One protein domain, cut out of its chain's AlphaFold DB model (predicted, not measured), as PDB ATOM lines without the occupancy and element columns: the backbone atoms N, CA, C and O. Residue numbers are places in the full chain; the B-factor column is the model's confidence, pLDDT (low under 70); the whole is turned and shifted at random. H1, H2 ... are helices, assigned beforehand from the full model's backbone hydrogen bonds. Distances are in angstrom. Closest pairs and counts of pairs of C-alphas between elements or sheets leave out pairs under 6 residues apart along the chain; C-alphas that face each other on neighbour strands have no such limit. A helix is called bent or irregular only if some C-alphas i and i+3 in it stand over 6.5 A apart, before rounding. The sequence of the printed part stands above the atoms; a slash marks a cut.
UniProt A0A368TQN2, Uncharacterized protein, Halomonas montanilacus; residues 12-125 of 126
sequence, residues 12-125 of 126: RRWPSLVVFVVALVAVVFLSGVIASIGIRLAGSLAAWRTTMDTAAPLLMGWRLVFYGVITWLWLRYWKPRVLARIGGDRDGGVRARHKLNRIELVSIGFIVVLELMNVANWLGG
ATOM      1  N   ARG A  12     -13.025  15.092  34.055       64.56
ATOM      2  CA  ARG A  12     -14.022  14.724  33.042       64.56
ATOM      3  C   ARG A  12     -15.111  13.792  33.569       64.56
ATOM      4  O   ARG A  12     -16.113  13.616  32.883       64.56
ATOM      5  N   ARG A  13     -14.917  13.181  34.741       72.50
ATOM      6  CA  ARG A  13     -15.883  12.259  35.366       72.50
ATOM      7  C   ARG A  13     -16.715  12.904  36.469       72.50
ATOM      8  O   ARG A  13     -17.538  12.231  37.078       72.50
ATOM      9  N   TRP A  14     -16.480  14.179  36.759       76.06
ATOM     10  CA  TRP A  14     -17.156  14.851  37.856       76.06
ATOM     11  C   TRP A  14     -18.619  15.128  37.495       76.06
ATOM     12  O   TRP A  14     -18.892  15.577  36.377       76.06
ATOM     13  N   PRO A  15     -19.568  14.899  38.421       83.75
ATOM     14  CA  PRO A  15     -20.939  15.352  38.237       83.75
ATOM     15  C   PRO A  15     -20.958  16.859  37.964       83.75
ATOM     16  O   PRO A  15     -20.223  17.618  38.598       83.75
ATOM     17  N   SER A  16     -21.823  17.305  37.053       80.62
ATOM     18  CA  SER A  16     -21.927  18.720  36.665       80.62
ATOM     19  C   SER A  16     -22.157  19.650  37.861       80.62
ATOM     20  O   SER A  16     -21.607  20.747  37.894       80.62
ATOM     21  N   LEU A  17     -22.899  19.187  38.873       85.75
ATOM     22  CA  LEU A  17     -23.121  19.911  40.124       85.75
ATOM     23  C   LEU A  17     -21.815  20.150  40.900       85.75
ATOM     24  O   LEU A  17     -21.586  21.252  41.385       85.75
ATOM     25  N   VAL A  18     -20.941  19.143  40.989       87.12
ATOM     26  CA  VAL A  18     -19.658  19.263  41.699       87.12
ATOM     27  C   VAL A  18     -18.751  20.248  40.971       87.12
ATOM     28  O   VAL A  18     -18.167  21.122  41.603       87.12
ATOM     29  N   VAL A  19     -18.680  20.158  39.637       86.19
ATOM     30  CA  VAL A  19     -17.919  21.116  38.821       86.19
ATOM     31  C   VAL A  19     -18.445  22.536  39.023       86.19
ATOM     32  O   VAL A  19     -17.650  23.452  39.210       86.19
ATOM     33  N   PHE A  20     -19.769  22.716  39.035       84.75
ATOM     34  CA  PHE A  20     -20.395  24.013  39.283       84.75
ATOM     35  C   PHE A  20     -20.028  24.576  40.661       84.75
ATOM     36  O   PHE A  20     -19.556  25.707  40.743       84.75
ATOM     37  N   VAL A  21     -20.188  23.789  41.728       92.31
ATOM     38  CA  VAL A  21     -19.886  24.229  43.100       92.31
ATOM     39  C   VAL A  21     -18.405  24.563  43.254       92.31
ATOM     40  O   VAL A  21     -18.067  25.611  43.795       92.31
ATOM     41  N   VAL A  22     -17.511  23.717  42.741       91.75
ATOM     42  CA  VAL A  22     -16.064  23.958  42.828       91.75
ATOM     43  C   VAL A  22     -15.658  25.188  42.023       91.75
ATOM     44  O   VAL A  22     -14.878  25.997  42.520       91.75
ATOM     45  N   ALA A  23     -16.212  25.378  40.824       88.94
ATOM     46  CA  ALA A  23     -15.973  26.585  40.039       88.94
ATOM     47  C   ALA A  23     -16.477  27.839  40.767       88.94
ATOM     48  O   ALA A  23     -15.758  28.833  40.826       88.94
ATOM     49  N   LEU A  24     -17.668  27.784  41.369       91.50
ATOM     50  CA  LEU A  24     -18.235  28.893  42.132       91.50
ATOM     51  C   LEU A  24     -17.344  29.268  43.322       91.50
ATOM     52  O   LEU A  24     -16.980  30.432  43.475       91.50
ATOM     53  N   VAL A  25     -16.951  28.280  44.129       95.50
ATOM     54  CA  VAL A  25     -16.062  28.477  45.285       95.50
ATOM     55  C   VAL A  25     -14.719  29.048  44.838       95.50
ATOM     56  O   VAL A  25     -14.235  30.010  45.433       95.50
ATOM     57  N   ALA A  26     -14.135  28.503  43.769       92.81
ATOM     58  CA  ALA A  26     -12.868  28.981  43.227       92.81
ATOM     59  C   ALA A  26     -12.959  30.440  42.759       92.81
ATOM     60  O   ALA A  26     -12.056  31.223  43.048       92.81
ATOM     61  N   VAL A  27     -14.049  30.822  42.084       92.94
ATOM     62  CA  VAL A  27     -14.277  32.205  41.640       92.94
ATOM     63  C   VAL A  27     -14.422  33.140  42.837       92.94
ATOM     64  O   VAL A  27     -13.718  34.142  42.889       92.94
ATOM     65  N   VAL A  28     -15.259  32.803  43.824       93.56
ATOM     66  CA  VAL A  28     -15.445  33.631  45.031       93.56
ATOM     67  C   VAL A  28     -14.126  33.817  45.778       93.56
ATOM     68  O   VAL A  28     -13.767  34.938  46.143       93.56
ATOM     69  N   PHE A  29     -13.378  32.730  45.970       96.50
ATOM     70  CA  PHE A  29     -12.083  32.774  46.636       96.50
ATOM     71  C   PHE A  29     -11.081  33.640  45.866       96.50
ATOM     72  O   PHE A  29     -10.459  34.528  46.449       96.50
ATOM     73  N   LEU A  30     -10.964  33.441  44.549       93.81
ATOM     74  CA  LEU A  30     -10.078  34.228  43.692       93.81
ATOM     75  C   LEU A  30     -10.440  35.719  43.722       93.81
ATOM     76  O   LEU A  30      -9.552  36.559  43.861       93.81
ATOM     77  N   SER A  31     -11.730  36.054  43.653       89.38
ATOM     78  CA  SER A  31     -12.211  37.431  43.787       89.38
ATOM     79  C   SER A  31     -11.813  38.041  45.132       89.38
ATOM     80  O   SER A  31     -11.327  39.171  45.166       89.38
ATOM     81  N   GLY A  32     -11.952  37.290  46.229       92.12
ATOM     82  CA  GLY A  32     -11.533  37.730  47.561       92.12
ATOM     83  C   GLY A  32     -10.025  37.972  47.667       92.12
ATOM     84  O   GLY A  32      -9.602  38.976  48.244       92.12
ATOM     85  N   VAL A  33      -9.208  37.102  47.065       95.00
ATOM     86  CA  VAL A  33      -7.745  37.264  47.010       95.00
ATOM     87  C   VAL A  33      -7.365  38.525  46.232       95.00
ATOM     88  O   VAL A  33      -6.600  39.342  46.742       95.00
ATOM     89  N   ILE A  34      -7.931  38.726  45.037       90.88
ATOM     90  CA  ILE A  34      -7.667  39.913  44.208       90.88
ATOM     91  C   ILE A  34      -8.066  41.188  44.957       90.88
ATOM     92  O   ILE A  34      -7.269  42.123  45.032       90.88
ATOM     93  N   ALA A  35      -9.258  41.213  45.561       89.31
ATOM     94  CA  ALA A  35      -9.725  42.357  46.341       89.31
ATOM     95  C   ALA A  35      -8.809  42.636  47.542       89.31
ATOM     96  O   ALA A  35      -8.445  43.781  47.784       89.31
ATOM     97  N   SER A  36      -8.378  41.595  48.259       91.50
ATOM     98  CA  SER A  36      -7.482  41.735  49.414       91.50
ATOM     99  C   SER A  36      -6.126  42.321  49.021       91.50
ATOM    100  O   SER A  36      -5.608  43.199  49.712       91.50
ATOM    101  N   ILE A  37      -5.556  41.862  47.902       93.56
ATOM    102  CA  ILE A  37      -4.311  42.411  47.351       93.56
ATOM    103  C   ILE A  37      -4.527  43.871  46.937       93.56
ATOM    104  O   ILE A  37      -3.746  44.733  47.331       93.56
ATOM    105  N   GLY A  38      -5.610  44.161  46.213       87.88
ATOM    106  CA  GLY A  38      -5.957  45.510  45.770       87.88
ATOM    107  C   GLY A  38      -6.113  46.504  46.920       87.88
ATOM    108  O   GLY A  38      -5.520  47.580  46.892       87.88
ATOM    109  N   ILE A  39      -6.829  46.117  47.979       91.06
ATOM    110  CA  ILE A  39      -7.012  46.932  49.186       91.06
ATOM    111  C   ILE A  39      -5.674  47.199  49.881       91.06
ATOM    112  O   ILE A  39      -5.418  48.327  50.298       91.06
ATOM    113  N   ARG A  40      -4.802  46.185  49.987       91.81
ATOM    114  CA  ARG A  40      -3.465  46.365  50.573       91.81
ATOM    115  C   ARG A  40      -2.602  47.317  49.748       91.81
ATOM    116  O   ARG A  40      -1.931  48.157  50.333       91.81
ATOM    117  N   LEU A  41      -2.637  47.208  48.419       92.25
ATOM    118  CA  LEU A  41      -1.888  48.092  47.520       92.25
ATOM    119  C   LEU A  41      -2.407  49.534  47.558       92.25
ATOM    120  O   LEU A  41      -1.611  50.466  47.525       92.25
ATOM    121  N   ALA A  42      -3.721  49.722  47.674       90.25
ATOM    122  CA  ALA A  42      -4.338  51.042  47.794       90.25
ATOM    123  C   ALA A  42      -4.178  51.669  49.194       90.25
ATOM    124  O   ALA A  42      -4.556  52.819  49.404       90.25
ATOM    125  N   GLY A  43      -3.680  50.913  50.178       91.56
ATOM    126  CA  GLY A  43      -3.480  51.352  51.563       91.56
ATOM    127  C   GLY A  43      -4.760  51.446  52.403       91.56
ATOM    128  O   GLY A  43      -4.690  51.412  53.628       91.56
ATOM    129  N   SER A  44      -5.941  51.522  51.782       90.38
ATOM    130  CA  SER A  44      -7.230  51.491  52.475       90.38
ATOM    131  C   SER A  44      -8.359  50.989  51.573       90.38
ATOM    132  O   SER A  44      -8.277  51.042  50.345       90.38
ATOM    133  N   LEU A  45      -9.460  50.552  52.194       89.25
ATOM    134  CA  LEU A  45     -10.675  50.162  51.473       89.25
ATOM    135  C   LEU A  45     -11.300  51.344  50.713       89.25
ATOM    136  O   LEU A  45     -11.791  51.164  49.603       89.25
ATOM    137  N   ALA A  46     -11.265  52.547  51.295       90.81
ATOM    138  CA  ALA A  46     -11.800  53.751  50.663       90.81
ATOM    139  C   ALA A  46     -11.001  54.124  49.405       90.81
ATOM    140  O   ALA A  46     -11.589  54.290  48.341       90.81
ATOM    141  N   ALA A  47      -9.667  54.149  49.501       87.94
ATOM    142  CA  ALA A  47      -8.789  54.427  48.363       87.94
ATOM    143  C   ALA A  47      -8.921  53.372  47.254       87.94
ATOM    144  O   ALA A  47      -8.936  53.710  46.069       87.94
ATOM    145  N   TRP A  48      -9.081  52.096  47.622       88.06
ATOM    146  CA  TRP A  48      -9.377  51.034  46.662       88.06
ATOM    147  C   TRP A  48     -10.697  51.281  45.931       88.06
ATOM    148  O   TRP A  48     -10.746  51.170  44.709       88.06
ATOM    149  N   ARG A  49     -11.754  51.664  46.657       87.88
ATOM    150  CA  ARG A  49     -13.070  51.943  46.071       87.88
ATOM    151  C   ARG A  49     -13.011  53.096  45.071       87.88
ATOM    152  O   ARG A  49     -13.433  52.917  43.938       87.88
ATOM    153  N   THR A  50     -12.378  54.209  45.439       89.69
ATOM    154  CA  THR A  50     -12.161  55.339  44.521       89.69
ATOM    155  C   THR A  50     -11.355  54.919  43.290       89.69
ATOM    156  O   THR A  50     -11.693  55.287  42.168       89.69
ATOM    157  N   THR A  51     -10.323  54.090  43.474       87.06
ATOM    158  CA  THR A  51      -9.525  53.559  42.360       87.06
ATOM    159  C   THR A  51     -10.380  52.705  41.421       87.06
ATOM    160  O   THR A  51     -10.307  52.867  40.206       87.06
ATOM    161  N   MET A  52     -11.235  51.832  41.960       86.88
ATOM    162  CA  MET A  52     -12.158  51.020  41.161       86.88
ATOM    163  C   MET A  52     -13.184  51.869  40.412       86.88
ATOM    164  O   MET A  52     -13.437  51.594  39.240       86.88
ATOM    165  N   ASP A  53     -13.714  52.919  41.041       85.94
ATOM    166  CA  ASP A  53     -14.672  53.828  40.405       85.94
ATOM    167  C   ASP A  53     -14.020  54.581  39.235       85.94
ATOM    168  O   ASP A  53     -14.579  54.642  38.140       85.94
ATOM    169  N   THR A  54     -12.787  55.071  39.409       87.88
ATOM    170  CA  THR A  54     -12.034  55.708  38.309       87.88
ATOM    171  C   THR A  54     -11.645  54.728  37.200       87.88
ATOM    172  O   THR A  54     -11.607  55.099  36.027       87.88
ATOM    173  N   ALA A  55     -11.387  53.463  37.545       86.94
ATOM    174  CA  ALA A  55     -11.036  52.412  36.596       86.94
ATOM    175  C   ALA A  55     -12.259  51.745  35.944       86.94
ATOM    176  O   ALA A  55     -12.082  50.929  35.038       86.94
ATOM    177  N   ALA A  56     -13.486  52.083  36.355       83.25
ATOM    178  CA  ALA A  56     -14.725  51.506  35.838       83.25
ATOM    179  C   ALA A  56     -14.794  51.417  34.296       83.25
ATOM    180  O   ALA A  56     -15.083  50.327  33.793       83.25
ATOM    181  N   PRO A  57     -14.472  52.469  33.507       82.06
ATOM    182  CA  PRO A  57     -14.498  52.369  32.045       82.06
ATOM    183  C   PRO A  57     -13.451  51.390  31.493       82.06
ATOM    184  O   PRO A  57     -13.731  50.652  30.548       82.06
ATOM    185  N   LEU A  58     -12.263  51.323  32.103       85.81
ATOM    186  CA  LEU A  58     -11.227  50.364  31.715       85.81
ATOM    187  C   LEU A  58     -11.649  48.927  32.045       85.81
ATOM    188  O   LEU A  58     -11.483  48.031  31.218       85.81
ATOM    189  N   LEU A  59     -12.242  48.709  33.223       83.75
ATOM    190  CA  LEU A  59     -12.799  47.417  33.632       83.75
ATOM    191  C   LEU A  59     -13.933  46.977  32.700       83.75
ATOM    192  O   LEU A  59     -14.037  45.796  32.365       83.75
ATOM    193  N   MET A  60     -14.750  47.918  32.229       83.25
ATOM    194  CA  MET A  60     -15.788  47.647  31.240       83.25
ATOM    195  C   MET A  60     -15.192  47.244  29.889       83.25
ATOM    196  O   MET A  60     -15.584  46.217  29.330       83.25
ATOM    197  N   GLY A  61     -14.185  47.975  29.400       86.44
ATOM    198  CA  GLY A  61     -13.444  47.599  28.193       86.44
ATOM    199  C   GLY A  61     -12.819  46.205  28.307       86.44
ATOM    200  O   GLY A  61     -12.962  45.381  27.402       86.44
ATOM    201  N   TRP A  62     -12.211  45.899  29.455       85.81
ATOM    202  CA  TRP A  62     -11.658  44.578  29.750       85.81
ATOM    203  C   TRP A  62     -12.713  43.467  29.667       85.81
ATOM    204  O   TRP A  62     -12.467  42.437  29.034       85.81
ATOM    205  N   ARG A  63     -13.905  43.671  30.245       86.50
ATOM    206  CA  ARG A  63     -15.013  42.700  30.169       86.50
ATOM    207  C   ARG A  63     -15.459  42.461  28.730       86.50
ATOM    208  O   ARG A  63     -15.601  41.307  28.334       86.50
ATOM    209  N   LEU A  64     -15.619  43.521  27.937       86.00
ATOM    210  CA  LEU A  64     -16.004  43.408  26.527       86.00
ATOM    211  C   LEU A  64     -14.969  42.620  25.717       86.00
ATOM    212  O   LEU A  64     -15.339  41.716  24.965       86.00
ATOM    213  N   VAL A  65     -13.678  42.906  25.912       89.38
ATOM    214  CA  VAL A  65     -12.589  42.146  25.278       89.38
ATOM    215  C   VAL A  65     -12.650  40.680  25.703       89.38
ATOM    216  O   VAL A  65     -12.603  39.790  24.854       89.38
ATOM    217  N   PHE A  66     -12.819  40.412  26.997       88.31
ATOM    218  CA  PHE A  66     -12.883  39.054  27.528       88.31
ATOM    219  C   PHE A  66     -14.065  38.257  26.958       88.31
ATOM    220  O   PHE A  66     -13.883  37.130  26.489       88.31
ATOM    221  N   TYR A  67     -15.264  38.844  26.920       85.88
ATOM    222  CA  TYR A  67     -16.431  38.203  26.308       85.88
ATOM    223  C   TYR A  67     -16.253  38.002  24.807       85.88
ATOM    224  O   TYR A  67     -16.634  36.948  24.293       85.88
ATOM    225  N   GLY A  68     -15.655  38.970  24.105       86.69
ATOM    226  CA  GLY A  68     -15.330  38.853  22.686       86.69
ATOM    227  C   GLY A  68     -14.396  37.675  22.416       86.69
ATOM    228  O   GLY A  68     -14.689  36.842  21.558       86.69
ATOM    229  N   VAL A  69     -13.326  37.540  23.205       90.25
ATOM    230  CA  VAL A  69     -12.372  36.425  23.108       90.25
ATOM    231  C   VAL A  69     -13.042  35.085  23.417       90.25
ATOM    232  O   VAL A  69     -12.871  34.137  22.649       90.25
ATOM    233  N   ILE A  70     -13.837  34.983  24.487       88.25
ATOM    234  CA  ILE A  70     -14.565  33.744  24.815       88.25
ATOM    235  C   ILE A  70     -15.549  33.377  23.706       88.25
ATOM    236  O   ILE A  70     -15.600  32.218  23.293       88.25
ATOM    237  N   THR A  71     -16.305  34.351  23.202       84.88
ATOM    238  CA  THR A  71     -17.265  34.138  22.112       84.88
ATOM    239  C   THR A  71     -16.544  33.668  20.854       84.88
ATOM    240  O   THR A  71     -16.962  32.701  20.218       84.88
ATOM    241  N   TRP A  72     -15.409  34.285  20.529       87.44
ATOM    242  CA  TRP A  72     -14.575  33.872  19.407       87.44
ATOM    243  C   TRP A  72     -14.034  32.445  19.582       87.44
ATOM    244  O   TRP A  72     -14.158  31.627  18.667       87.44
ATOM    245  N   LEU A  73     -13.511  32.100  20.764       89.31
ATOM    246  CA  LEU A  73     -13.035  30.748  21.075       89.31
ATOM    247  C   LEU A  73     -14.160  29.709  20.989       89.31
ATOM    248  O   LEU A  73     -13.960  28.620  20.437       89.31
ATOM    249  N   TRP A  74     -15.348  30.053  21.491       85.69
ATOM    250  CA  TRP A  74     -16.541  29.222  21.382       85.69
ATOM    251  C   TRP A  74     -16.881  28.949  19.918       85.69
ATOM    252  O   TRP A  74     -16.933  27.786  19.518       85.69
ATOM    253  N   LEU A  75     -17.037  29.996  19.105       85.81
ATOM    254  CA  LEU A  75     -17.408  29.877  17.694       85.81
ATOM    255  C   LEU A  75     -16.354  29.121  16.876       85.81
ATOM    256  O   LEU A  75     -16.709  28.293  16.034       85.81
ATOM    257  N   ARG A  76     -15.065  29.376  17.127       86.00
ATOM    258  CA  ARG A  76     -13.970  28.834  16.315       86.00
ATOM    259  C   ARG A  76     -13.560  27.417  16.708       86.00
ATOM    260  O   ARG A  76     -13.251  26.623  15.822       86.00
ATOM    261  N   TYR A  77     -13.543  27.091  18.001       85.94
ATOM    262  CA  TYR A  77     -12.954  25.838  18.487       85.94
ATOM    263  C   TYR A  77     -13.954  24.903  19.160       85.94
ATOM    264  O   TYR A  77     -13.877  23.690  18.958       85.94
ATOM    265  N   TRP A  78     -14.866  25.415  19.987       85.00
ATOM    266  CA  TRP A  78     -15.714  24.552  20.821       85.00
ATOM    267  C   TRP A  78     -17.015  24.168  20.123       85.00
ATOM    268  O   TRP A  78     -17.338  22.981  20.065       85.00
ATOM    269  N   LYS A  79     -17.711  25.127  19.508       83.75
ATOM    270  CA  LYS A  79     -18.960  24.915  18.770       83.75
ATOM    271  C   LYS A  79     -18.825  23.849  17.674       83.75
ATOM    272  O   LYS A  79     -19.653  22.938  17.672       83.75
ATOM    273  N   PRO A  80     -17.777  23.833  16.822       81.31
ATOM    274  CA  PRO A  80     -17.612  22.775  15.824       81.31
ATOM    275  C   PRO A  80     -17.436  21.389  16.455       81.31
ATOM    276  O   PRO A  80     -18.006  20.414  15.976       81.31
ATOM    277  N   ARG A  81     -16.699  21.293  17.573       82.44
ATOM    278  CA  ARG A  81     -16.495  20.027  18.300       82.44
ATOM    279  C   ARG A  81     -17.784  19.526  18.947       82.44
ATOM    280  O   ARG A  81     -18.042  18.326  18.932       82.44
ATOM    281  N   VAL A  82     -18.586  20.428  19.509       82.06
ATOM    282  CA  VAL A  82     -19.899  20.101  20.087       82.06
ATOM    283  C   VAL A  82     -20.854  19.631  18.989       82.06
ATOM    284  O   VAL A  82     -21.473  18.580  19.131       82.06
ATOM    285  N   LEU A  83     -20.912  20.342  17.861       80.44
ATOM    286  CA  LEU A  83     -21.749  19.970  16.719       80.44
ATOM    287  C   LEU A  83     -21.330  18.636  16.087       80.44
ATOM    288  O   LEU A  83     -22.203  17.842  15.742       80.44
ATOM    289  N   ALA A  84     -20.026  18.355  15.986       80.75
ATOM    290  CA  ALA A  84     -19.517  17.071  15.499       80.75
ATOM    291  C   ALA A  84     -19.928  15.901  16.409       80.75
ATOM    292  O   ALA A  84     -20.284  14.836  15.915       80.75
ATOM    293  N   ARG A  85     -19.945  16.105  17.735       75.31
ATOM    294  CA  ARG A  85     -20.430  15.098  18.698       75.31
ATOM    295  C   ARG A  85     -21.941  14.881  18.610       75.31
ATOM    296  O   ARG A  85     -22.392  13.755  18.755       75.31
ATOM    297  N   ILE A  86     -22.703  15.944  18.357       74.62
ATOM    298  CA  ILE A  86     -24.164  15.890  18.195       74.62
ATOM    299  C   ILE A  86     -24.570  15.222  16.867       74.62
ATOM    300  O   ILE A  86     -25.619  14.590  16.791       74.62
ATOM    301  N   GLY A  87     -23.757  15.347  15.814       63.47
ATOM    302  CA  GLY A  87     -24.052  14.786  14.490       63.47
ATOM    303  C   GLY A  87     -24.047  13.253  14.415       63.47
ATOM    304  O   GLY A  87     -24.586  12.713  13.458       63.47
ATOM    305  N   GLY A  88     -23.473  12.561  15.404       63.50
ATOM    306  CA  GLY A  88     -23.482  11.094  15.489       63.50
ATOM    307  C   GLY A  88     -24.705  10.500  16.200       63.50
ATOM    308  O   GLY A  88     -24.741   9.293  16.419       63.50
ATOM    309  N   ASP A  89     -25.665  11.331  16.609       61.91
ATOM    310  CA  ASP A  89     -26.847  10.900  17.360       61.91
ATOM    311  C   ASP A  89     -27.950  10.354  16.432       61.91
ATOM    312  O   ASP A  89     -28.049  10.760  15.271       61.91
ATOM    313  N   ARG A  90     -28.798   9.445  16.940       58.91
ATOM    314  CA  ARG A  90     -29.750   8.627  16.143       58.91
ATOM    315  C   ARG A  90     -30.736   9.428  15.277       58.91
ATOM    316  O   ARG A  90     -31.197   8.912  14.265       58.91
ATOM    317  N   ASP A  91     -30.986  10.689  15.629       64.62
ATOM    318  CA  ASP A  91     -31.905  11.603  14.933       64.62
ATOM    319  C   ASP A  91     -31.184  12.603  13.995       64.62
ATOM    320  O   ASP A  91     -31.728  13.658  13.655       64.62
ATOM    321  N   GLY A  92     -29.909  12.372  13.654       66.44
ATOM    322  CA  GLY A  92     -29.102  13.309  12.852       66.44
ATOM    323  C   GLY A  92     -28.786  14.637  13.565       66.44
ATOM    324  O   GLY A  92     -28.349  15.610  12.946       66.44
ATOM    325  N   GLY A  93     -29.021  14.706  14.881       67.62
ATOM    326  CA  GLY A  93     -28.642  15.832  15.739       67.62
ATOM    327  C   GLY A  93     -29.540  17.078  15.671       67.62
ATOM    328  O   GLY A  93     -29.195  18.102  16.263       67.62
ATOM    329  N   VAL A  94     -30.693  17.033  14.994       72.62
ATOM    330  CA  VAL A  94     -31.555  18.216  14.760       72.62
ATOM    331  C   VAL A  94     -32.101  18.820  16.066       72.62
ATOM    332  O   VAL A  94     -31.976  20.025  16.298       72.62
ATOM    333  N   ARG A  95     -32.638  17.992  16.976       72.44
ATOM    334  CA  ARG A  95     -33.178  18.462  18.272       72.44
ATOM    335  C   ARG A  95     -32.097  19.065  19.171       72.44
ATOM    336  O   ARG A  95     -32.311  20.107  19.792       72.44
ATOM    337  N   ALA A  96     -30.927  18.434  19.225       71.94
ATOM    338  CA  ALA A  96     -29.800  18.902  20.025       71.94
ATOM    339  C   ALA A  96     -29.207  20.215  19.481       71.94
ATOM    340  O   ALA A  96     -28.859  21.094  20.271       71.94
ATOM    341  N   ARG A  97     -29.192  20.412  18.153       76.19
ATOM    342  CA  ARG A  97     -28.824  21.695  17.523       76.19
ATOM    343  C   ARG A  97     -29.782  22.827  17.897       76.19
ATOM    344  O   ARG A  97     -29.318  23.905  18.261       76.19
ATOM    345  N   HIS A  98     -31.098  22.595  17.868       78.31
ATOM    346  CA  HIS A  98     -32.068  23.615  18.290       78.31
ATOM    347  C   HIS A  98     -31.951  23.969  19.775       78.31
ATOM    348  O   HIS A  98     -31.989  25.151  20.124       78.31
ATOM    349  N   LYS A  99     -31.746  22.975  20.647       80.31
ATOM    350  CA  LYS A  99     -31.491  23.218  22.075       80.31
ATOM    351  C   LYS A  99     -30.224  24.050  22.286       80.31
ATOM    352  O   LYS A  99     -30.258  25.001  23.062       80.31
ATOM    353  N   LEU A 100     -29.145  23.727  21.570       83.44
ATOM    354  CA  LEU A 100     -27.887  24.467  21.640       83.44
ATOM    355  C   LEU A 100     -28.070  25.929  21.219       83.44
ATOM    356  O   LEU A 100     -27.661  26.818  21.956       83.44
ATOM    357  N   ASN A 101     -28.744  26.175  20.091       83.75
ATOM    358  CA  ASN A 101     -28.983  27.535  19.605       83.75
ATOM    359  C   ASN A 101     -29.822  28.359  20.592       83.75
ATOM    360  O   ASN A 101     -29.530  29.523  20.842       83.75
ATOM    361  N   ARG A 102     -30.843  27.744  21.205       85.75
ATOM    362  CA  ARG A 102     -31.662  28.413  22.224       85.75
ATOM    363  C   ARG A 102     -30.836  28.786  23.455       85.75
ATOM    364  O   ARG A 102     -30.976  29.895  23.953       85.75
ATOM    365  N   ILE A 103     -29.978  27.884  23.931       84.38
ATOM    366  CA  ILE A 103     -29.102  28.146  25.085       84.38
ATOM    367  C   ILE A 103     -28.072  29.234  24.755       84.38
ATOM    368  O   ILE A 103     -27.835  30.109  25.584       84.38
ATOM    369  N   GLU A 104     -27.495  29.210  23.553       86.75
ATOM    370  CA  GLU A 104     -26.551  30.227  23.073       86.75
ATOM    371  C   GLU A 104     -27.214  31.613  23.063       86.75
ATOM    372  O   GLU A 104     -26.688  32.553  23.655       86.75
ATOM    373  N   LEU A 105     -28.422  31.715  22.502       86.69
ATOM    374  CA  LEU A 105     -29.160  32.975  22.406       86.69
ATOM    375  C   LEU A 105     -29.617  33.500  23.776       86.69
ATOM    376  O   LEU A 105     -29.504  34.694  24.040       86.69
ATOM    377  N   VAL A 106     -30.058  32.613  24.677       87.75
ATOM    378  CA  VAL A 106     -30.387  32.977  26.067       87.75
ATOM    379  C   VAL A 106     -29.147  33.465  26.819       87.75
ATOM    380  O   VAL A 106     -29.227  34.459  27.532       87.75
ATOM    381  N   SER A 107     -27.996  32.811  26.638       80.62
ATOM    382  CA  SER A 107     -26.749  33.198  27.313       80.62
ATOM    383  C   SER A 107     -26.242  34.556  26.826       80.62
ATOM    384  O   SER A 107     -25.884  35.403  27.641       80.62
ATOM    385  N   ILE A 108     -26.265  34.795  25.510       86.00
ATOM    386  CA  ILE A 108     -25.901  36.093  24.924       86.00
ATOM    387  C   ILE A 108     -26.869  37.174  25.407       86.00
ATOM    388  O   ILE A 108     -26.424  38.218  25.876       86.00
ATOM    389  N   GLY A 109     -28.179  36.912  25.353       86.25
ATOM    390  CA  GLY A 109     -29.194  37.844  25.840       86.25
ATOM    391  C   GLY A 109     -28.993  38.201  27.313       86.25
ATOM    392  O   GLY A 109     -29.045  39.372  27.672       86.25
ATOM    393  N   PHE A 110     -28.679  37.213  28.155       86.81
ATOM    394  CA  PHE A 110     -28.390  37.430  29.570       86.81
ATOM    395  C   PHE A 110     -27.153  38.313  29.791       86.81
ATOM    396  O   PHE A 110     -27.216  39.249  30.585       86.81
ATOM    397  N   ILE A 111     -26.056  38.074  29.059       85.38
ATOM    398  CA  ILE A 111     -24.854  38.924  29.123       85.38
ATOM    399  C   ILE A 111     -25.190  40.357  28.693       85.38
ATOM    400  O   ILE A 111     -24.829  41.299  29.392       85.38
ATOM    401  N   VAL A 112     -25.917  40.531  27.585       87.19
ATOM    402  CA  VAL A 112     -26.307  41.858  27.084       87.19
ATOM    403  C   VAL A 112     -27.157  42.605  28.108       87.19
ATOM    404  O   VAL A 112     -26.878  43.767  28.386       87.19
ATOM    405  N   VAL A 113     -28.153  41.950  28.708       89.44
ATOM    406  CA  VAL A 113     -28.994  42.566  29.747       89.44
ATOM    407  C   VAL A 113     -28.161  42.960  30.965       89.44
ATOM    408  O   VAL A 113     -28.299  44.084  31.442       89.44
ATOM    409  N   LEU A 114     -27.269  42.087  31.443       86.31
ATOM    410  CA  LEU A 114     -26.385  42.406  32.569       86.31
ATOM    411  C   LEU A 114     -25.490  43.615  32.281       86.31
ATOM    412  O   LEU A 114     -25.335  44.475  33.147       86.31
ATOM    413  N   GLU A 115     -24.912  43.698  31.083       84.56
ATOM    414  CA  GLU A 115     -24.090  44.850  30.709       84.56
ATOM    415  C   GLU A 115     -24.930  46.117  30.553       84.56
ATOM    416  O   GLU A 115     -24.518  47.164  31.041       84.56
ATOM    417  N   LEU A 116     -26.127  46.040  29.964       86.25
ATOM    418  CA  LEU A 116     -27.034  47.188  29.870       86.25
ATOM    419  C   LEU A 116     -27.429  47.708  31.250       86.25
ATOM    420  O   LEU A 116     -27.409  48.915  31.461       86.25
ATOM    421  N   MET A 117     -27.735  46.822  32.200       85.00
ATOM    422  CA  MET A 117     -28.010  47.215  33.583       85.00
ATOM    423  C   MET A 117     -26.786  47.852  34.242       85.00
ATOM    424  O   MET A 117     -26.919  48.848  34.946       85.00
ATOM    425  N   ASN A 118     -25.590  47.314  34.003       82.94
ATOM    426  CA  ASN A 118     -24.359  47.854  34.572       82.94
ATOM    427  C   ASN A 118     -24.016  49.239  33.994       82.94
ATOM    428  O   ASN A 118     -23.647  50.145  34.737       82.94
ATOM    429  N   VAL A 119     -24.199  49.421  32.685       81.81
ATOM    430  CA  VAL A 119     -24.044  50.711  31.997       81.81
ATOM    431  C   VAL A 119     -25.115  51.700  32.448       81.81
ATOM    432  O   VAL A 119     -24.795  52.853  32.706       81.81
ATOM    433  N   ALA A 120     -26.368  51.264  32.584       80.62
ATOM    434  CA  ALA A 120     -27.460  52.106  33.063       80.62
ATOM    435  C   ALA A 120     -27.250  52.547  34.516       80.62
ATOM    436  O   ALA A 120     -27.477  53.708  34.822       80.62
ATOM    437  N   ASN A 121     -26.757  51.667  35.391       79.25
ATOM    438  CA  ASN A 121     -26.385  52.033  36.760       79.25
ATOM    439  C   ASN A 121     -25.230  53.041  36.791       79.25
ATOM    440  O   ASN A 121     -25.216  53.928  37.636       79.25
ATOM    441  N   TRP A 122     -24.275  52.920  35.870       72.69
ATOM    442  CA  TRP A 122     -23.181  53.880  35.744       72.69
ATOM    443  C   TRP A 122     -23.646  55.240  35.187       72.69
ATOM    444  O   TRP A 122     -23.236  56.272  35.703       72.69
ATOM    445  N   LEU A 123     -24.530  55.256  34.179       72.31
ATOM    446  CA  LEU A 123     -25.070  56.480  33.556       72.31
ATOM    447  C   LEU A 123     -26.165  57.168  34.388       72.31
ATOM    448  O   LEU A 123     -26.329  58.380  34.302       72.31
ATOM    449  N   GLY A 124     -26.946  56.392  35.138       61.03
ATOM    450  CA  GLY A 124     -28.061  56.853  35.967       61.03
ATOM    451  C   GLY A 124     -27.669  57.200  37.402       61.03
ATOM    452  O   GLY A 124     -28.529  57.623  38.167       61.03
ATOM    453  N   GLY A 125     -26.395  57.028  37.766       53.91
ATOM    454  CA  GLY A 125     -25.836  57.471  39.040       53.91
ATOM    455  C   GLY A 125     -25.610  58.983  39.069       53.91
ATOM    456  O   GLY A 125     -24.467  59.431  38.977       53.91
TER     457      GLY A 125
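This is residues 12 to 125 of the 126 residues of an uncharacterized protein of Halomonas montanilacus (UniProt A0A368TQN2). Three long helical rods, H1, H2b and H3, run back and forth along one long axis as a loose, open zigzag. H2a, the short first arm of the bent helix H2, makes a corner at the end of H1 and sets H1 off from H2b and H3, which run nearly parallel in line and in opposite directions. The printed part has 114 residues, with three named helices in the order H1, H2, H3 and no named strand; the class is all helix. The whole is loose, with a radius of gyration of the C-alphas of 19.3 A, and elongated, spanning 61 by 34 by 21 A.

H1, residues 16 to 41, is joined by a tight link to H2, residues 45 to 86. By its hydrogen bonds H2 was assigned as one helix, but it is bent, with C-alphas 54 and 57 7.5 A apart; its arms H2a, residues 45 to 54, and H2b, residues 57 to 86, are about perpendicular at 75 degrees. H1 and H2a touch only at the corner, the closest C-alphas being those of Ile 39 and Trp 48, 5.4 A apart; their lines are about perpendicular at 78 degrees. H2b is irregular, with C-alphas 76 and 79 6.8 A apart, and has a kink of 38 degrees near residue 80. H2b and H3, residues 94 to 123, form a helical hairpin at a shallow tilt of 3 degrees, opposite ways. They only just touch, with 3 pairs of C-alphas within 8 A, through residues 83 to 86 and 96 to 97 alone; the closest C-alphas are those of Ile 86 and Ala 96, 6.6 A apart. H1 is apart from H2b and H3. Every O i to N i+4 pair is within hydrogen-bond range in H1, H2a and H3, and 23 of 26 in H2b.

H1 begins at C-alpha 16 (-21.927, 18.720, 36.665) and is 37.2 A long. H2a is 14.3 A and H2b 40.2 A. H3, 43.1 A, ends at C-alpha 123 (-25.070, 56.480, 33.556).

The C-alphas farthest apart, those of Gly 43 and Arg 90, are 61.4 A apart. Residues 12 to 34 and 101 to 107 stand free. The printed part has no cut and no long link. Confidence is under 70 at residue 12, residues 87 to 93 and residues 124 to 125.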